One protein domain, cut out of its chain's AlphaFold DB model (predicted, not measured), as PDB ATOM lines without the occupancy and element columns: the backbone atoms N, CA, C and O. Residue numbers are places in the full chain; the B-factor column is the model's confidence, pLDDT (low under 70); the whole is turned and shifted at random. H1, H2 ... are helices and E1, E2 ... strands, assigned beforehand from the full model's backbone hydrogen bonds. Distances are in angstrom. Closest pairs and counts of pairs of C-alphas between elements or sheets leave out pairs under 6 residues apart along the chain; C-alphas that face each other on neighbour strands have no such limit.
ATOM      1  N   CYS A 179     255.366 223.746 204.051       94.25
ATOM      2  CA  CYS A 179     255.375 222.346 204.480       94.25
ATOM      3  C   CYS A 179     254.112 222.000 205.291       94.25
ATOM      4  O   CYS A 179     253.821 222.629 206.312       94.25
ATOM      5  N   LYS A 180     253.376 220.969 204.868       93.25
ATOM      6  CA  LYS A 180     252.091 220.546 205.451       93.25
ATOM      7  C   LYS A 180     252.290 219.649 206.679       93.25
ATOM      8  O   LYS A 180     252.057 218.444 206.633       93.25
ATOM      9  N   VAL A 181     252.726 220.257 207.784       94.88
ATOM     10  CA  VAL A 181     252.917 219.598 209.092       94.88
ATOM     11  C   VAL A 181     251.758 219.924 210.048       94.88
ATOM     12  O   VAL A 181     251.270 221.056 210.087       94.88
ATOM     13  N   MET A 182     251.306 218.944 210.832       94.81
ATOM     14  CA  MET A 182     250.382 219.122 211.957       94.81
ATOM     15  C   MET A 182     251.128 218.950 213.276       94.81
ATOM     16  O   MET A 182     251.568 217.856 213.618       94.81
ATOM     17  N   TRP A 183     251.267 220.053 214.001       94.19
ATOM     18  CA  TRP A 183     251.977 220.123 215.273       94.19
ATOM     19  C   TRP A 183     251.140 219.504 216.394       94.19
ATOM     20  O   TRP A 183     249.962 219.829 216.534       94.19
ATOM     21  N   LEU A 184     251.742 218.626 217.193       92.12
ATOM     22  CA  LEU A 184     251.077 217.969 218.318       92.12
ATOM     23  C   LEU A 184     250.873 218.954 219.491       92.12
ATOM     24  O   LEU A 184     251.752 219.778 219.758       92.12
ATOM     25  N   PRO A 185     249.756 218.894 220.232       90.94
ATOM     26  CA  PRO A 185     249.628 219.582 221.515       90.94
ATOM     27  C   PRO A 185     250.804 219.287 222.459       90.94
ATOM     28  O   PRO A 185     251.358 218.184 222.462       90.94
ATOM     29  N   GLU A 186     251.188 220.275 223.268       87.38
ATOM     30  CA  GLU A 186     252.311 220.130 224.195       87.38
ATOM     31  C   GLU A 186     252.046 219.047 225.255       87.38
ATOM     32  O   GLU A 186     250.926 218.845 225.746       87.38
ATOM     33  N   GLY A 187     253.092 218.286 225.581       87.19
ATOM     34  CA  GLY A 187     252.993 217.194 226.543       87.19
ATOM     35  C   GLY A 187     252.151 216.010 226.053       87.19
ATOM     36  O   GLY A 187     251.582 215.293 226.879       87.19
ATOM     37  N   MET A 188     252.040 215.791 224.738       87.75
ATOM     38  CA  MET A 188     251.733 214.466 224.181       87.75
ATOM     39  C   MET A 188     253.000 213.596 224.163       87.75
ATOM     40  O   MET A 188     254.090 214.099 223.916       87.75
ATOM     41  N   GLY A 189     252.878 212.277 224.371       86.00
ATOM     42  CA  GLY A 189     254.039 211.366 224.400       86.00
ATOM     43  C   GLY A 189     254.916 211.454 223.141       86.00
ATOM     44  O   GLY A 189     256.111 211.714 223.239       86.00
ATOM     45  N   ARG A 190     254.287 211.400 221.958       85.25
ATOM     46  CA  ARG A 190     254.957 211.556 220.651       85.25
ATOM     47  C   ARG A 190     255.650 212.908 220.446       85.25
ATOM     48  O   ARG A 190     256.598 213.000 219.676       85.25
ATOM     49  N   GLU A 191     255.232 213.956 221.156       89.44
ATOM     50  CA  GLU A 191     255.918 215.254 221.118       89.44
ATOM     51  C   GLU A 191     257.250 215.209 221.892       89.44
ATOM     52  O   GLU A 191     258.206 215.876 221.498       89.44
ATOM     53  N   LYS A 192     257.355 214.384 222.948       87.75
ATOM     54  CA  LYS A 192     258.623 214.113 223.655       87.75
ATOM     55  C   LYS A 192     259.568 213.221 222.836       87.75
ATOM     56  O   LYS A 192     260.782 213.377 222.920       87.75
ATOM     57  N   GLU A 193     259.014 212.314 222.033       88.19
ATOM     58  CA  GLU A 193     259.762 211.454 221.099       88.19
ATOM     59  C   GLU A 193     260.289 212.245 219.880       88.19
ATOM     60  O   GLU A 193     261.345 211.923 219.331       88.19
ATOM     61  N   ASN A 194     259.604 213.326 219.483       87.50
ATOM     62  CA  ASN A 194     260.009 214.173 218.365       87.50
ATOM     63  C   ASN A 194     261.315 214.951 218.636       87.50
ATOM     64  O   ASN A 194     261.320 215.971 219.325       87.50
ATOM     65  N   ARG A 195     262.409 214.548 217.979       90.50
ATOM     66  CA  ARG A 195     263.695 215.278 217.965       90.50
ATOM     67  C   ARG A 195     263.877 216.166 216.719       90.50
ATOM     68  O   ARG A 195     265.003 216.569 216.414       90.50
ATOM     69  N   THR A 196     262.800 216.466 215.978       90.81
ATOM     70  CA  THR A 196     262.857 217.346 214.796       90.81
ATOM     71  C   THR A 196     263.347 218.731 215.196       90.81
ATOM     72  O   THR A 196     262.733 219.384 216.037       90.81
ATOM     73  N   LYS A 197     264.421 219.204 214.560       92.12
ATOM     74  CA  LYS A 197     265.038 220.492 214.875       92.12
ATOM     75  C   LYS A 197     265.352 221.320 213.634       92.12
ATOM     76  O   LYS A 197     265.849 220.809 212.631       92.12
ATOM     77  N   TRP A 198     265.092 222.620 213.725       92.50
ATOM     78  CA  TRP A 198     265.632 223.609 212.801       92.50
ATOM     79  C   TRP A 198     267.133 223.800 213.064       92.50
ATOM     80  O   TRP A 198     267.540 224.023 214.205       92.50
ATOM     81  N   ASP A 199     267.943 223.677 212.011       92.00
ATOM     82  CA  ASP A 199     269.384 223.937 212.009       92.00
ATOM     83  C   ASP A 199     269.624 225.286 211.315       92.00
ATOM     84  O   ASP A 199     269.692 225.378 210.085       92.00
ATOM     85  N   GLU A 200     269.698 226.348 212.122       89.88
ATOM     86  CA  GLU A 200     269.844 227.738 211.672       89.88
ATOM     87  C   GLU A 200     271.086 227.947 210.799       89.88
ATOM     88  O   GLU A 200     271.025 228.658 209.794       89.88
ATOM     89  N   ARG A 201     272.202 227.285 211.147       92.38
ATOM     90  CA  ARG A 201     273.472 227.372 210.411       92.38
ATOM     91  C   ARG A 201     273.339 226.759 209.024       92.38
ATOM     92  O   ARG A 201     273.751 227.365 208.039       92.38
ATOM     93  N   GLY A 202     272.738 225.572 208.940       90.50
ATOM     94  CA  GLY A 202     272.498 224.895 207.668       90.50
ATOM     95  C   GLY A 202     271.333 225.465 206.852       90.50
ATOM     96  O   GLY A 202     271.184 225.077 205.694       90.50
ATOM     97  N   LYS A 203     270.482 226.315 207.450       91.12
ATOM     98  CA  LYS A 203     269.136 226.675 206.959       91.12
ATOM     99  C   LYS A 203     268.335 225.438 206.511       91.12
ATOM    100  O   LYS A 203     267.661 225.450 205.473       91.12
ATOM    101  N   LYS A 204     268.439 224.357 207.290       90.25
ATOM    102  CA  LYS A 204     267.920 223.012 206.991       90.25
ATOM    103  C   LYS A 204     267.114 222.491 208.181       90.25
ATOM    104  O   LYS A 204     267.487 222.700 209.330       90.25
ATOM    105  N   VAL A 205     266.028 221.766 207.919       90.69
ATOM    106  CA  VAL A 205     265.331 221.014 208.974       90.69
ATOM    107  C   VAL A 205     265.953 219.627 209.086       90.69
ATOM    108  O   VAL A 205     266.029 218.892 208.102       90.69
ATOM    109  N   LYS A 206     266.341 219.246 210.303       90.62
ATOM    110  CA  LYS A 206     266.694 217.873 210.669       90.62
ATOM    111  C   LYS A 206     265.448 217.208 211.243       90.62
ATOM    112  O   LYS A 206     265.108 217.428 212.402       90.62
ATOM    113  N   PHE A 207     264.731 216.468 210.402       89.50
ATOM    114  CA  PHE A 207     263.506 215.756 210.773       89.50
ATOM    115  C   PHE A 207     263.793 214.515 211.621       89.50
ATOM    116  O   PHE A 207     264.817 213.860 211.451       89.50
ATOM    117  N   SER A 208     262.851 214.174 212.498       90.56
ATOM    118  CA  SER A 208     262.740 212.850 213.113       90.56
ATOM    119  C   SER A 208     261.553 212.106 212.512       90.56
ATOM    120  O   SER A 208     260.474 212.683 212.363       90.56
ATOM    121  N   LEU A 209     261.777 210.842 212.166       91.31
ATOM    122  CA  LEU A 209     260.821 209.961 211.504       91.31
ATOM    123  C   LEU A 209     260.634 208.697 212.351       91.31
ATOM    124  O   LEU A 209     261.606 208.180 212.903       91.31
ATOM    125  N   GLU A 210     259.406 208.195 212.428       91.56
ATOM    126  CA  GLU A 210     259.120 206.823 212.853       91.56
ATOM    127  C   GLU A 210     259.178 205.955 211.592       91.56
ATOM    128  O   GLU A 210     258.329 206.113 210.718       91.56
ATOM    129  N   VAL A 211     260.174 205.077 211.457       91.12
ATOM    130  CA  VAL A 211     260.216 204.120 210.339       91.12
ATOM    131  C   VAL A 211     259.578 202.821 210.805       91.12
ATOM    132  O   VAL A 211     260.088 202.160 211.707       91.12
ATOM    133  N   ALA A 212     258.446 202.483 210.201       91.88
ATOM    134  CA  ALA A 212     257.740 201.234 210.419       91.88
ATOM    135  C   ALA A 212     257.832 200.368 209.163       91.88
ATOM    136  O   ALA A 212     257.900 200.880 208.049       91.88
ATOM    137  N   TYR A 213     257.790 199.058 209.344       90.31
ATOM    138  CA  TYR A 213     257.789 198.089 208.257       90.31
ATOM    139  C   TYR A 213     256.455 197.361 208.306       90.31
ATOM    140  O   TYR A 213     256.014 196.970 209.391       90.31
ATOM    141  N   PHE A 214     255.789 197.244 207.163       86.56
ATOM    142  CA  PHE A 214     254.569 196.462 207.058       86.56
ATOM    143  C   PHE A 214     254.902 195.115 206.430       86.56
ATOM    144  O   PHE A 214     255.424 195.065 205.319       86.56
ATOM    145  N   THR A 215     254.580 194.041 207.144       81.12
ATOM    146  CA  THR A 215     254.412 192.715 206.559       81.12
ATOM    147  C   THR A 215     252.922 192.444 206.463       81.12
ATOM    148  O   THR A 215     252.194 192.557 207.456       81.12
ATOM    149  N   SER A 216     252.446 192.083 205.275       74.81
ATOM    150  CA  SER A 216     251.113 191.514 205.137       74.81
ATOM    151  C   SER A 216     251.029 190.247 206.001       74.81
ATOM    152  O   SER A 216     251.937 189.410 205.949       74.81
ATOM    153  N   PRO A 217     249.989 190.086 206.841       70.19
ATOM    154  CA  PRO A 217     249.807 188.872 207.622       70.19
ATOM    155  C   PRO A 217     249.461 187.728 206.663       70.19
ATOM    156  O   PRO A 217     248.295 187.547 206.313       70.19
ATOM    157  N   SER A 218     250.490 187.002 206.210       54.75
ATOM    158  CA  SER A 218     250.380 186.030 205.120       54.75
ATOM    159  C   SER A 218     249.202 185.071 205.334       54.75
ATOM    160  O   SER A 218     249.181 184.364 206.350       54.75
ATOM    161  N   THR A 403     268.938 204.957 194.704       82.62
ATOM    162  CA  THR A 403     267.542 204.639 194.393       82.62
ATOM    163  C   THR A 403     267.077 203.516 195.313       82.62
ATOM    164  O   THR A 403     267.863 202.644 195.679       82.62
ATOM    165  N   LEU A 404     265.798 203.525 195.687       85.06
ATOM    166  CA  LEU A 404     265.187 202.408 196.410       85.06
ATOM    167  C   LEU A 404     265.106 201.173 195.488       85.06
ATOM    168  O   LEU A 404     264.982 201.353 194.272       85.06
ATOM    169  N   PRO A 405     265.157 199.937 196.021       89.25
ATOM    170  CA  PRO A 405     264.884 198.735 195.232       89.25
ATOM    171  C   PRO A 405     263.502 198.815 194.553       89.25
ATOM    172  O   PRO A 405     262.576 199.356 195.156       89.25
ATOM    173  N   PRO A 406     263.309 198.263 193.340       88.44
ATOM    174  CA  PRO A 406     262.071 198.449 192.569       88.44
ATOM    175  C   PRO A 406     260.819 197.828 193.215       88.44
ATOM    176  O   PRO A 406     259.703 198.253 192.917       88.44
ATOM    177  N   LEU A 407     260.993 196.860 194.125       90.56
ATOM    178  CA  LEU A 407     259.913 196.308 194.951       90.56
ATOM    179  C   LEU A 407     259.604 197.135 196.210       90.56
ATOM    180  O   LEU A 407     258.572 196.903 196.831       90.56
ATOM    181  N   VAL A 408     260.461 198.081 196.611       92.06
ATOM    182  CA  VAL A 408     260.263 198.884 197.826       92.06
ATOM    183  C   VAL A 408     259.444 200.121 197.507       92.06
ATOM    184  O   VAL A 408     259.930 201.069 196.888       92.06
ATOM    185  N   LEU A 409     258.222 200.151 198.028       92.81
ATOM    186  CA  LEU A 409     257.458 201.379 198.145       92.81
ATOM    187  C   LEU A 409     257.636 201.938 199.560       92.81
ATOM    188  O   LEU A 409     257.328 201.282 200.553       92.81
ATOM    189  N   LEU A 410     258.102 203.179 199.657       93.62
ATOM    190  CA  LEU A 410     257.936 203.954 200.882       93.62
ATOM    191  C   LEU A 410     256.603 204.707 200.799       93.62
ATOM    192  O   LEU A 410     256.284 205.295 199.764       93.62
ATOM    193  N   ALA A 411     255.850 204.756 201.892       95.25
ATOM    194  CA  ALA A 411     254.640 205.564 201.995       95.25
ATOM    195  C   ALA A 411     254.618 206.317 203.330       95.25
ATOM    196  O   ALA A 411     255.037 205.791 204.355       95.25
ATOM    197  N   VAL A 412     254.159 207.568 203.344       95.75
ATOM    198  CA  VAL A 412     254.106 208.382 204.569       95.75
ATOM    199  C   VAL A 412     252.679 208.477 205.070       95.75
ATOM    200  O   VAL A 412     251.767 208.777 204.300       95.75
ATOM    201  N   GLN A 413     252.487 208.251 206.367       96.19
ATOM    202  CA  GLN A 413     251.184 208.394 206.993       96.19
ATOM    203  C   GLN A 413     250.746 209.863 206.980       96.19
ATOM    204  O   GLN A 413     251.413 210.750 207.524       96.19
ATOM    205  N   VAL A 414     249.607 210.105 206.340       96.88
ATOM    206  CA  VAL A 414     248.971 211.415 206.217       96.88
ATOM    207  C   VAL A 414     247.614 211.407 206.906       96.88
ATOM    208  O   VAL A 414     247.024 210.366 207.183       96.88
ATOM    209  N   HIS A 415     247.118 212.597 207.215       95.69
ATOM    210  CA  HIS A 415     245.849 212.792 207.899       95.69
ATOM    211  C   HIS A 415     245.106 213.969 207.269       95.69
ATOM    212  O   HIS A 415     245.732 214.942 206.842       95.69
ATOM    213  N   GLU A 416     243.776 213.902 207.237       94.94
ATOM    214  CA  GLU A 416     242.944 215.013 206.776       94.94
ATOM    215  C   GLU A 416     243.150 216.261 207.648       94.94
ATOM    216  O   GLU A 416     242.964 216.237 208.867       94.94
ATOM    217  N   VAL A 417     243.450 217.393 207.013       89.88
ATOM    218  CA  VAL A 417     243.619 218.709 207.654       89.88
ATOM    219  C   VAL A 417     242.330 219.172 208.340       89.88
ATOM    220  O   VAL A 417     242.389 219.943 209.296       89.88
ATOM    221  N   ARG A 418     241.166 218.650 207.927       79.38
ATOM    222  CA  ARG A 418     239.864 218.892 208.573       79.38
ATOM    223  C   ARG A 418     239.832 218.434 210.042       79.38
ATOM    224  O   ARG A 418     239.053 218.972 210.823       79.38
ATOM    225  N   LEU A 419     240.735 217.536 210.456       61.91
ATOM    226  CA  LEU A 419     240.920 217.132 211.857       61.91
ATOM    227  C   LEU A 419     241.576 218.209 212.747       61.91
ATOM    228  O   LEU A 419     241.623 218.022 213.961       61.91
ATOM    229  N   ARG A 420     242.068 219.330 212.190       52.69
ATOM    230  CA  ARG A 420     242.677 220.425 212.975       52.69
ATOM    231  C   ARG A 420     241.697 221.169 213.886       52.69
ATOM    232  O   ARG A 420     242.134 221.766 214.863       52.69
ATOM    233  N   ASN A 421     240.402 221.148 213.577       41.06
ATOM    234  CA  ASN A 421     239.416 222.002 214.237       41.06
ATOM    235  C   ASN A 421     238.677 221.249 215.349       41.06
ATOM    236  O   ASN A 421     237.543 220.839 215.128       41.06
ATOM    237  N   GLU A 422     239.325 221.068 216.507       46.50
ATOM    238  CA  GLU A 422     238.748 221.028 217.879       46.50
ATOM    239  C   GLU A 422     237.556 220.084 218.190       46.50
ATOM    240  O   GLU A 422     237.098 220.025 219.323       46.50
ATOM    241  N   SER A 423     237.076 219.298 217.226       39.28
ATOM    242  CA  SER A 423     235.752 218.652 217.237       39.28
ATOM    243  C   SER A 423     235.794 217.149 216.976       39.28
ATOM    244  O   SER A 423     234.778 216.465 217.105       39.28
ATOM    245  N   SER A 424     236.966 216.587 216.649       48.78
ATOM    246  CA  SER A 424     237.092 215.129 216.629       48.78
ATOM    247  C   SER A 424     236.857 214.614 218.052       48.78
ATOM    248  O   SER A 424     237.539 215.031 218.990       48.78
ATOM    249  N   ALA A 425     235.894 213.706 218.223       49.28
ATOM    250  CA  ALA A 425     235.482 213.253 219.554       49.28
ATOM    251  C   ALA A 425     236.656 212.698 220.381       49.28
ATOM    252  O   ALA A 425     236.676 212.863 221.591       49.28
ATOM    253  N   LYS A 426     237.682 212.123 219.735       53.97
ATOM    254  CA  LYS A 426     238.918 211.669 220.396       53.97
ATOM    255  C   LYS A 426     239.799 212.805 220.919       53.97
ATOM    256  O   LYS A 426     240.458 212.613 221.932       53.97
ATOM    257  N   TYR A 427     239.845 213.953 220.238       61.50
ATOM    258  CA  TYR A 427     240.572 215.129 220.723       61.50
ATOM    259  C   TYR A 427     239.871 215.716 221.949       61.50
ATOM    260  O   TYR A 427     240.518 215.933 222.968       61.50
ATOM    261  N   LEU A 428     238.543 215.863 221.885       53.91
ATOM    262  CA  LEU A 428     237.725 216.317 223.012       53.91
ATOM    263  C   LEU A 428     237.768 215.339 224.196       53.91
ATOM    264  O   LEU A 428     237.965 215.766 225.324       53.91
ATOM    265  N   GLU A 429     237.668 214.028 223.960       62.94
ATOM    266  CA  GLU A 429     237.762 212.992 225.002       62.94
ATOM    267  C   GLU A 429     239.172 212.916 225.621       62.94
ATOM    268  O   GLU A 429     239.316 212.694 226.823       62.94
ATOM    269  N   TRP A 430     240.229 213.122 224.827       71.25
ATOM    270  CA  TRP A 430     241.599 213.224 225.338       71.25
ATOM    271  C   TRP A 430     241.810 214.502 226.158       71.25
ATOM    272  O   TRP A 430     242.394 214.434 227.236       71.25
ATOM    273  N   TRP A 431     241.302 215.641 225.684       57.75
ATOM    274  CA  TRP A 431     241.389 216.923 226.382       57.75
ATOM    275  C   TRP A 431     240.592 216.914 227.691       57.75
ATOM    276  O   TRP A 431     241.119 217.308 228.726       57.75
ATOM    277  N   ALA A 432     239.366 216.381 227.681       62.59
ATOM    278  CA  ALA A 432     238.538 216.215 228.875       62.59
ATOM    279  C   ALA A 432     239.190 215.274 229.900       62.59
ATOM    280  O   ALA A 432     239.210 215.584 231.089       62.59
ATOM    281  N   ARG A 433     239.785 214.160 229.446       70.62
ATOM    282  CA  ARG A 433     240.562 213.263 230.313       70.62
ATOM    283  C   ARG A 433     241.767 213.984 230.921       70.62
ATOM    284  O   ARG A 433     241.904 213.975 232.132       70.62
ATOM    285  N   LYS A 434     242.566 214.694 230.118       56.88
ATOM    286  CA  LYS A 434     243.764 215.402 230.602       56.88
ATOM    287  C   LYS A 434     243.443 216.603 231.505       56.88
ATOM    288  O   LYS A 434     244.213 216.899 232.410       56.88
ATOM    289  N   GLY A 435     242.306 217.267 231.291       61.22
ATOM    290  CA  GLY A 435     241.777 218.281 232.206       61.22
ATOM    291  C   GLY A 435     241.357 217.684 233.551       61.22
ATOM    292  O   GLY A 435     241.649 218.269 234.589       61.22
ATOM    293  N   LYS A 436     240.758 216.485 233.546       58.06
ATOM    294  CA  LYS A 436     240.459 215.731 234.772       58.06
ATOM    295  C   LYS A 436     241.732 215.264 235.486       58.06
ATOM    296  O   LYS A 436     241.839 215.474 236.685       58.06
ATOM    297  N   ASP A 437     242.713 214.734 234.752       59.72
ATOM    298  CA  ASP A 437     244.014 214.317 235.301       59.72
ATOM    299  C   ASP A 437     244.760 215.491 235.982       59.72
ATOM    300  O   ASP A 437     245.496 215.279 236.941       59.72
ATOM    301  N   MET A 438     244.572 216.730 235.506       51.03
ATOM    302  CA  MET A 438     245.103 217.940 236.156       51.03
ATOM    303  C   MET A 438     244.301 218.362 237.394       51.03
ATOM    304  O   MET A 438     244.890 218.854 238.347       51.03
ATOM    305  N   LYS A 610     240.586 203.701 208.677       93.81
ATOM    306  CA  LYS A 610     241.671 203.222 207.814       93.81
ATOM    307  C   LYS A 610     242.854 204.203 207.889       93.81
ATOM    308  O   LYS A 610     242.606 205.412 207.930       93.81
ATOM    309  N   PRO A 611     244.116 203.741 207.920       95.25
ATOM    310  CA  PRO A 611     245.259 204.629 207.743       95.25
ATOM    311  C   PRO A 611     245.231 205.223 206.329       95.25
ATOM    312  O   PRO A 611     244.985 204.505 205.359       95.25
ATOM    313  N   LEU A 612     245.492 206.526 206.222       96.69
ATOM    314  CA  LEU A 612     245.738 207.183 204.942       96.69
ATOM    315  C   LEU A 612     247.249 207.246 204.709       96.69
ATOM    316  O   LEU A 612     247.983 207.793 205.536       96.69
ATOM    317  N   LEU A 613     247.709 206.672 203.602       96.88
ATOM    318  CA  LEU A 613     249.117 206.634 203.216       96.88
ATOM    319  C   LEU A 613     249.322 207.406 201.911       96.88
ATOM    320  O   LEU A 613     248.571 207.247 200.950       96.88
ATOM    321  N   TYR A 614     250.357 208.240 201.878       96.31
ATOM    322  CA  TYR A 614     250.803 208.953 200.687       96.31
ATOM    323  C   TYR A 614     252.052 208.244 200.124       96.31
ATOM    324  O   TYR A 614     253.094 208.263 200.792       96.31
ATOM    325  N   PRO A 615     251.981 207.594 198.948       95.12
ATOM    326  CA  PRO A 615     253.108 206.870 198.365       95.12
ATOM    327  C   PRO A 615     254.191 207.840 197.877       95.12
ATOM    328  O   PRO A 615     253.906 208.924 197.366       95.12
ATOM    329  N   LEU A 616     255.458 207.465 198.046       92.31
ATOM    330  CA  LEU A 616     256.596 208.314 197.705       92.31
ATOM    331  C   LEU A 616     256.964 208.186 196.215       92.31
ATOM    332  O   LEU A 616     257.300 207.087 195.774       92.31
ATOM    333  N   PRO A 617     256.957 209.284 195.427       88.69
ATOM    334  CA  PRO A 617     257.313 209.220 194.010       88.69
ATOM    335  C   PRO A 617     258.752 208.732 193.794       88.69
ATOM    336  O   PRO A 617     259.671 209.237 194.446       88.69
ATOM    337  N   LYS A 618     258.957 207.825 192.819       82.44
ATOM    338  CA  LYS A 618     260.269 207.239 192.451       82.44
ATOM    339  C   LYS A 618     261.390 208.295 192.372       82.44
ATOM    340  O   LYS A 618     262.493 208.088 192.870       82.44
ATOM    341  N   ARG A 619     261.098 209.462 191.779       78.38
ATOM    342  CA  ARG A 619     262.011 210.617 191.655       78.38
ATOM    343  C   ARG A 619     262.025 211.463 192.941       78.38
ATOM    344  O   ARG A 619     261.609 212.623 192.939       78.38
ATOM    345  N   PHE A 620     262.473 210.893 194.062       68.69
ATOM    346  CA  PHE A 620     262.348 211.546 195.369       68.69
ATOM    347  C   PHE A 620     263.315 212.726 195.587       68.69
ATOM    348  O   PHE A 620     264.423 212.581 196.102       68.69
ATOM    349  N   LEU A 621     262.853 213.944 195.291       69.44
ATOM    350  CA  LEU A 621     263.625 215.183 195.486       69.44
ATOM    351  C   LEU A 621     263.858 215.569 196.967       69.44
ATOM    352  O   LEU A 621     264.566 216.541 197.248       69.44
ATOM    353  N   GLY A 622     263.340 214.801 197.932       84.00
ATOM    354  CA  GLY A 622     263.607 214.943 199.368       84.00
ATOM    355  C   GLY A 622     262.379 215.316 200.206       84.00
ATOM    356  O   GLY A 622     261.363 215.778 199.696       84.00
ATOM    357  N   LEU A 623     262.494 215.162 201.529       85.62
ATOM    358  CA  LEU A 623     261.383 215.316 202.482       85.62
ATOM    359  C   LEU A 623     260.727 216.713 202.487       85.62
ATOM    360  O   LEU A 623     259.535 216.839 202.753       85.62
ATOM    361  N   GLU A 624     261.457 217.768 202.124       87.62
ATOM    362  CA  GLU A 624     260.867 219.102 201.939       87.62
ATOM    363  C   GLU A 624     260.002 219.202 200.666       87.62
ATOM    364  O   GLU A 624     258.994 219.905 200.664       87.62
ATOM    365  N   ALA A 625     260.351 218.476 199.597       89.00
ATOM    366  CA  ALA A 625     259.513 218.381 198.401       89.00
ATOM    367  C   ALA A 625     258.244 217.559 198.691       89.00
ATOM    368  O   ALA A 625     257.153 217.976 198.313       89.00
ATOM    369  N   LEU A 626     258.369 216.470 199.461       90.19
ATOM    370  CA  LEU A 626     257.231 215.665 199.921       90.19
ATOM    371  C   LEU A 626     256.178 216.491 200.663       90.19
ATOM    372  O   LEU A 626     254.996 216.472 200.337       90.19
ATOM    373  N   LEU A 627     256.614 217.239 201.679       92.38
ATOM    374  CA  LEU A 627     255.709 218.006 202.538       92.38
ATOM    375  C   LEU A 627     255.054 219.189 201.803       92.38
ATOM    376  O   LEU A 627     254.164 219.829 202.364       92.38
ATOM    377  N   ARG A 628     255.465 219.463 200.558       92.19
ATOM    378  CA  ARG A 628     254.781 220.355 199.614       92.19
ATOM    379  C   ARG A 628     253.804 219.597 198.707       92.19
ATOM    380  O   ARG A 628     252.692 220.097 198.519       92.19
ATOM    381  N   SER A 629     254.208 218.433 198.183       92.62
ATOM    382  CA  SER A 629     253.476 217.644 197.175       92.62
ATOM    383  C   SER A 629     252.216 216.952 197.706       92.62
ATOM    384  O   SER A 629     251.253 216.797 196.966       92.62
ATOM    385  N   ILE A 630     252.182 216.584 198.991       94.50
ATOM    386  CA  ILE A 630     250.975 216.053 199.655       94.50
ATOM    387  C   ILE A 630     249.772 216.988 199.392       94.50
ATOM    388  O   ILE A 630     249.945 218.194 199.568       94.50
ATOM    389  N   PRO A 631     248.572 216.506 199.002       95.44
ATOM    390  CA  PRO A 631     247.413 217.346 198.657       95.44
ATOM    391  C   PRO A 631     247.029 218.391 199.709       95.44
ATOM    392  O   PRO A 631     247.336 218.248 200.892       95.44
ATOM    393  N   ARG A 632     246.334 219.468 199.312       92.94
ATOM    394  CA  ARG A 632     245.995 220.572 200.249       92.94
ATOM    395  C   ARG A 632     245.107 220.147 201.422       92.94
ATOM    396  O   ARG A 632     245.178 220.760 202.483       92.94
ATOM    397  N   GLU A 633     244.296 219.113 201.228       95.12
ATOM    398  CA  GLU A 633     243.410 218.564 202.260       95.12
ATOM    399  C   GLU A 633     244.129 217.633 203.248       95.12
ATOM    400  O   GLU A 633     243.525 217.225 204.236       95.12
ATOM    401  N   HIS A 634     245.411 217.325 203.021       96.44
ATOM    402  CA  HIS A 634     246.188 216.360 203.794       96.44
ATOM    403  C   HIS A 634     247.452 216.983 204.407       96.44
ATOM    404  O   HIS A 634     248.048 217.920 203.875       96.44
ATOM    405  N   ALA A 635     247.865 216.460 205.559       96.25
ATOM    406  CA  ALA A 635     249.082 216.867 206.247       96.25
ATOM    407  C   ALA A 635     249.688 215.715 207.059       96.25
ATOM    408  O   ALA A 635     249.003 214.775 207.463       96.25
ATOM    409  N   VAL A 636     250.990 215.814 207.312       95.44
ATOM    410  CA  VAL A 636     251.769 214.847 208.097       95.44
ATOM    411  C   VAL A 636     251.812 215.300 209.550       95.44
ATOM    412  O   VAL A 636     252.053 216.477 209.823       95.44
ATOM    413  N   VAL A 637     251.590 214.391 210.496       94.12
ATOM    414  CA  VAL A 637     251.724 214.696 211.928       94.12
ATOM    415  C   VAL A 637     253.204 214.840 212.304       94.12
ATOM    416  O   VAL A 637     254.073 214.156 211.771       94.12
ATOM    417  N   GLU A 638     253.496 215.778 213.202       88.06
ATOM    418  CA  GLU A 638     254.813 215.956 213.815       88.06
ATOM    419  C   GLU A 638     255.324 214.640 214.428       88.06
ATOM    420  O   GLU A 638     254.593 213.974 215.156       88.06
ATOM    421  N   TYR A 639     256.585 214.297 214.135       87.00
ATOM    422  CA  TYR A 639     257.102 212.920 214.161       87.00
ATOM    423  C   TYR A 639     256.392 212.035 213.119       87.00
ATOM    424  O   TYR A 639     255.475 211.265 213.408       87.00
ATOM    425  N   ALA A 640     256.813 212.210 211.864       91.19
ATOM    426  CA  ALA A 640     256.184 211.599 210.702       91.19
ATOM    427  C   ALA A 640     256.449 210.090 210.648       91.19
ATOM    428  O   ALA A 640     257.606 209.665 210.701       91.19
ATOM    429  N   ARG A 641     255.390 209.296 210.474       93.56
ATOM    430  CA  ARG A 641     255.497 207.848 210.289       93.56
ATOM    431  C   ARG A 641     255.689 207.521 208.811       93.56
ATOM    432  O   ARG A 641     254.815 207.812 207.996       93.56
ATOM    433  N   VAL A 642     256.843 206.957 208.476       94.00
ATOM    434  CA  VAL A 642     257.162 206.419 207.151       94.00
ATOM    435  C   VAL A 642     257.037 204.909 207.241       94.00
ATOM    436  O   VAL A 642     257.710 204.275 208.048       94.00
ATOM    437  N   GLU A 643     256.166 204.343 206.426       94.81
ATOM    438  CA  GLU A 643     255.961 202.910 206.326       94.81
ATOM    439  C   GLU A 643     256.696 202.377 205.095       94.81
ATOM    440  O   GLU A 643     256.602 202.940 204.000       94.81
ATOM    441  N   VAL A 644     257.455 201.303 205.286       93.81
ATOM    442  CA  VAL A 644     258.142 200.562 204.229       93.81
ATOM    443  C   VAL A 644     257.271 199.369 203.849       93.81
ATOM    444  O   VAL A 644     256.891 198.587 204.722       93.81
ATOM    445  N   TRP A 645     256.957 199.253 202.561       95.00
ATOM    446  CA  TRP A 645     256.041 198.265 201.998       95.00
ATOM    447  C   TRP A 645     256.666 197.561 200.789       95.00
ATOM    448  O   TRP A 645     257.404 198.175 200.011       95.00
ATOM    449  N   ASN A 646     256.291 196.302 200.563       94.38
ATOM    450  CA  ASN A 646     256.440 195.681 199.251       94.38
ATOM    451  C   ASN A 646     255.394 196.282 198.287       94.38
ATOM    452  O   ASN A 646     254.217 196.408 198.629       94.38
ATOM    453  N   LYS A 647     255.804 196.652 197.070       93.88
ATOM    454  CA  LYS A 647     254.954 197.243 196.020       93.88
ATOM    455  C   LYS A 647     253.740 196.364 195.680       93.88
ATOM    456  O   LYS A 647     252.673 196.910 195.396       93.88
ATOM    457  N   LYS A 648     253.877 195.029 195.726       94.19
ATOM    458  CA  LYS A 648     252.765 194.089 195.486       94.19
ATOM    459  C   LYS A 648     251.793 194.068 196.676       94.19
ATOM    460  O   LYS A 648     250.605 194.310 196.477       94.19
ATOM    461  N   GLU A 649     252.298 193.927 197.905       94.38
ATOM    462  CA  GLU A 649     251.483 193.975 199.138       94.38
ATOM    463  C   GLU A 649     250.759 195.317 199.331       94.38
ATOM    464  O   GLU A 649     249.630 195.344 199.813       94.38
ATOM    465  N   PHE A 650     251.360 196.443 198.930       95.38
ATOM    466  CA  PHE A 650     250.699 197.751 198.995       95.38
ATOM    467  C   PHE A 650     249.527 197.851 198.012       95.38
ATOM    468  O   PHE A 650     248.439 198.270 198.410       95.38
ATOM    469  N   LYS A 651     249.713 197.423 196.748       95.12
ATOM    470  CA  LYS A 651     248.617 197.336 195.760       95.12
ATOM    471  C   LYS A 651     247.493 196.419 196.265       95.12
ATOM    472  O   LYS A 651     246.319 196.724 196.069       95.12
ATOM    473  N   GLU A 652     247.829 195.318 196.936       95.31
ATOM    474  CA  GLU A 652     246.849 194.414 197.545       95.31
ATOM    475  C   GLU A 652     246.123 195.056 198.740       95.31
ATOM    476  O   GLU A 652     244.894 195.032 198.793       95.31
ATOM    477  N   ALA A 653     246.835 195.718 199.654       95.56
ATOM    478  CA  ALA A 653     246.242 196.408 200.802       95.56
ATOM    479  C   ALA A 653     245.375 197.622 200.406       95.56
ATOM    480  O   ALA A 653     244.410 197.937 201.111       95.56
ATOM    481  N   GLU A 654     245.678 198.281 199.282       95.75
ATOM    482  CA  GLU A 654     244.809 199.270 198.629       95.75
ATOM    483  C   GLU A 654     243.561 198.597 198.031       95.75
ATOM    484  O   GLU A 654     242.443 199.023 198.325       95.75
ATOM    485  N   ARG A 655     243.721 197.497 197.275       95.81
ATOM    486  CA  ARG A 655     242.622 196.724 196.656       95.81
ATOM    487  C   ARG A 655     241.642 196.153 197.690       95.81
ATOM    488  O   ARG A 655     240.432 196.269 197.523       95.81
ATOM    489  N   MET A 656     242.149 195.591 198.788       95.88
ATOM    490  CA  MET A 656     241.354 195.147 199.943       95.88
ATOM    491  C   MET A 656     240.764 196.324 200.740       95.88
ATOM    492  O   MET A 656     239.943 196.134 201.641       95.88
ATOM    493  N   GLY A 657     241.210 197.554 200.468       95.31
ATOM    494  CA  GLY A 657     240.839 198.746 201.212       95.31
ATOM    495  C   GLY A 657     241.233 198.680 202.688       95.31
ATOM    496  O   GLY A 657     240.524 199.249 203.519       95.31
ATOM    497  N   VAL A 658     242.313 197.982 203.039       95.44
ATOM    498  CA  VAL A 658     242.913 198.028 204.384       95.44
ATOM    499  C   VAL A 658     243.569 199.393 204.593       95.44
ATOM    500  O   VAL A 658     243.374 200.030 205.630       95.44
ATOM    501  N   VAL A 659     244.272 199.864 203.563       96.69
ATOM    502  CA  VAL A 659     244.867 201.199 203.440       96.69
ATOM    503  C   VAL A 659     243.955 202.089 202.586       96.69
ATOM    504  O   VAL A 659     243.270 201.608 201.686       96.69
ATOM    505  N   GLY A 660     243.929 203.395 202.863       96.38
ATOM    506  CA  GLY A 660     243.470 204.403 201.902       96.38
ATOM    507  C   GLY A 660     244.668 205.135 201.299       96.38
ATOM    508  O   GLY A 660     245.523 205.617 202.041       96.38
ATOM    509  N   VAL A 661     244.747 205.222 199.973       97.06
ATOM    510  CA  VAL A 661     245.895 205.818 199.275       97.06
ATOM    511  C   VAL A 661     245.580 207.250 198.849       97.06
ATOM    512  O   VAL A 661     244.590 207.514 198.171       97.06
ATOM    513  N   VAL A 662     246.435 208.191 199.249       96.62
ATOM    514  CA  VAL A 662     246.330 209.607 198.878       96.62
ATOM    515  C   VAL A 662     247.248 209.860 197.685       96.62
ATOM    516  O   VAL A 662     248.448 210.068 197.854       96.62
ATOM    517  N   ARG A 663     246.683 209.810 196.474       94.56
ATOM    518  CA  ARG A 663     247.412 210.025 195.212       94.56
ATOM    519  C   ARG A 663     247.789 211.508 195.027       94.56
ATOM    520  O   ARG A 663     247.212 212.395 195.659       94.56
ATOM    521  N   HIS A 664     248.798 211.779 194.199       89.19
ATOM    522  CA  HIS A 664     249.312 213.132 193.959       89.19
ATOM    523  C   HIS A 664     248.499 213.864 192.879       89.19
ATOM    524  O   HIS A 664     248.251 213.315 191.808       89.19
ATOM    525  N   GLU A 665     248.128 215.122 193.134       85.81
ATOM    526  CA  GLU A 665     247.428 215.985 192.168       85.81
ATOM    527  C   GLU A 665     248.282 216.147 190.889       85.81
ATOM    528  O   GLU A 665     249.324 216.802 190.910       85.81
ATOM    529  N   GLY A 666     247.865 215.533 189.775       82.19
ATOM    530  CA  GLY A 666     248.598 215.588 188.503       82.19
ATOM    531  C   GLY A 666     249.806 214.649 188.398       82.19
ATOM    532  O   GLY A 666     250.646 214.852 187.528       82.19
ATOM    533  N   GLN A 667     249.915 213.626 189.256       76.50
ATOM    534  CA  GLN A 667     250.602 212.400 188.841       76.50
ATOM    535  C   GLN A 667     249.553 211.507 188.180       76.50
ATOM    536  O   GLN A 667     248.889 210.726 188.857       76.50
TER     537      GLN A 667
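AT A GLANCE: This is residues 179 to 218, 403 to 438 and 610 to 667 of the 898 residues of the protein "HIT-type domain-containing protein" of Pseudomicrostroma glucosiphilum (UniProt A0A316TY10). A strongly twisted sheet of five strands, E3 to E7, is built round the long strand E4, with H4 and H5 packed on it. A small hairpin, E1 and E2, lies away from this sheet, and the far part of H3, residues 432 to 438, sticks out as an arm. The printed part has 134 residues with five named helices and seven named strands, in the order H1 E1 E2 E3 E4 H2 H3 E5 H4 E6 E7 H5. The larger sheet is branched and mixed, the hairpin antiparallel, and the class is mixed, helices and strands. The whole is compact, with a radius of gyration of the C-alphas of 16.5 A and spans of 50 by 44 by 29 A.

IN THESE COORDINATES: H1, residues 189 to 193, begins at C-alpha 189 at (254.039, 211.366, 224.400). E1, residues 197 to 199, and E2, residues 204 to 206, precede E3, residues 209 to 213, 12.7 A long. After a cut come E4, residues 408 to 416, 25.3 A, from C-alpha 408 at (260.263, 198.884, 197.826), H2, residues 417 to 420, and H3, residues 425 to 438, 19.8 A. After a second cut come E5, residues 612 to 615, H4, residues 623 to 629, E6, residues 634 to 637, E7, residues 640 to 646, 19.6 A, and H5, residues 647 to 655, 12.4 A, ending at C-alpha 655 at (242.622, 196.724, 196.656).

HOW THE PARTS SIT: E5 lies on one side of E4, antiparallel, with N 412 and O 614 2.9 A apart. E6 and E7 lie on the other side, both antiparallel to E4: N 415 and O 635 are 2.9 A apart, as are N 411 and O 643. E3 is parallel to E7, with N 642 and O 210 2.8 A apart. H5 is on the sheet, over E7, at a height of 8.9 A. H4 is on it at 9.4 A, only just over E6, with 3 of its 7 C-alphas falling there. H2 only grazes the sheet; H1 and H3 are not on it. In the hairpin E1 and E2, N 197 and O 206 are 2.9 A apart. In H1, H3 and H5 every O i to N i+4 pair is within hydrogen-bond range, in H4 2 of 3; H2 is too short for one.

THE WHOLE: The C-alphas of Pro 406 and Met 438, the two farthest apart, are 50.7 A apart. Residues 219 to 402 and 439 to 609 are not printed; the gaps are 27.5 A between C-alphas 218 and 403 and 32.1 A between C-alphas 438 and 610. No link printed whole is long. Mean pLDDT of the printed part is 85.3; among the 21 residues under 70 are 419 to 429 and 434 to 438.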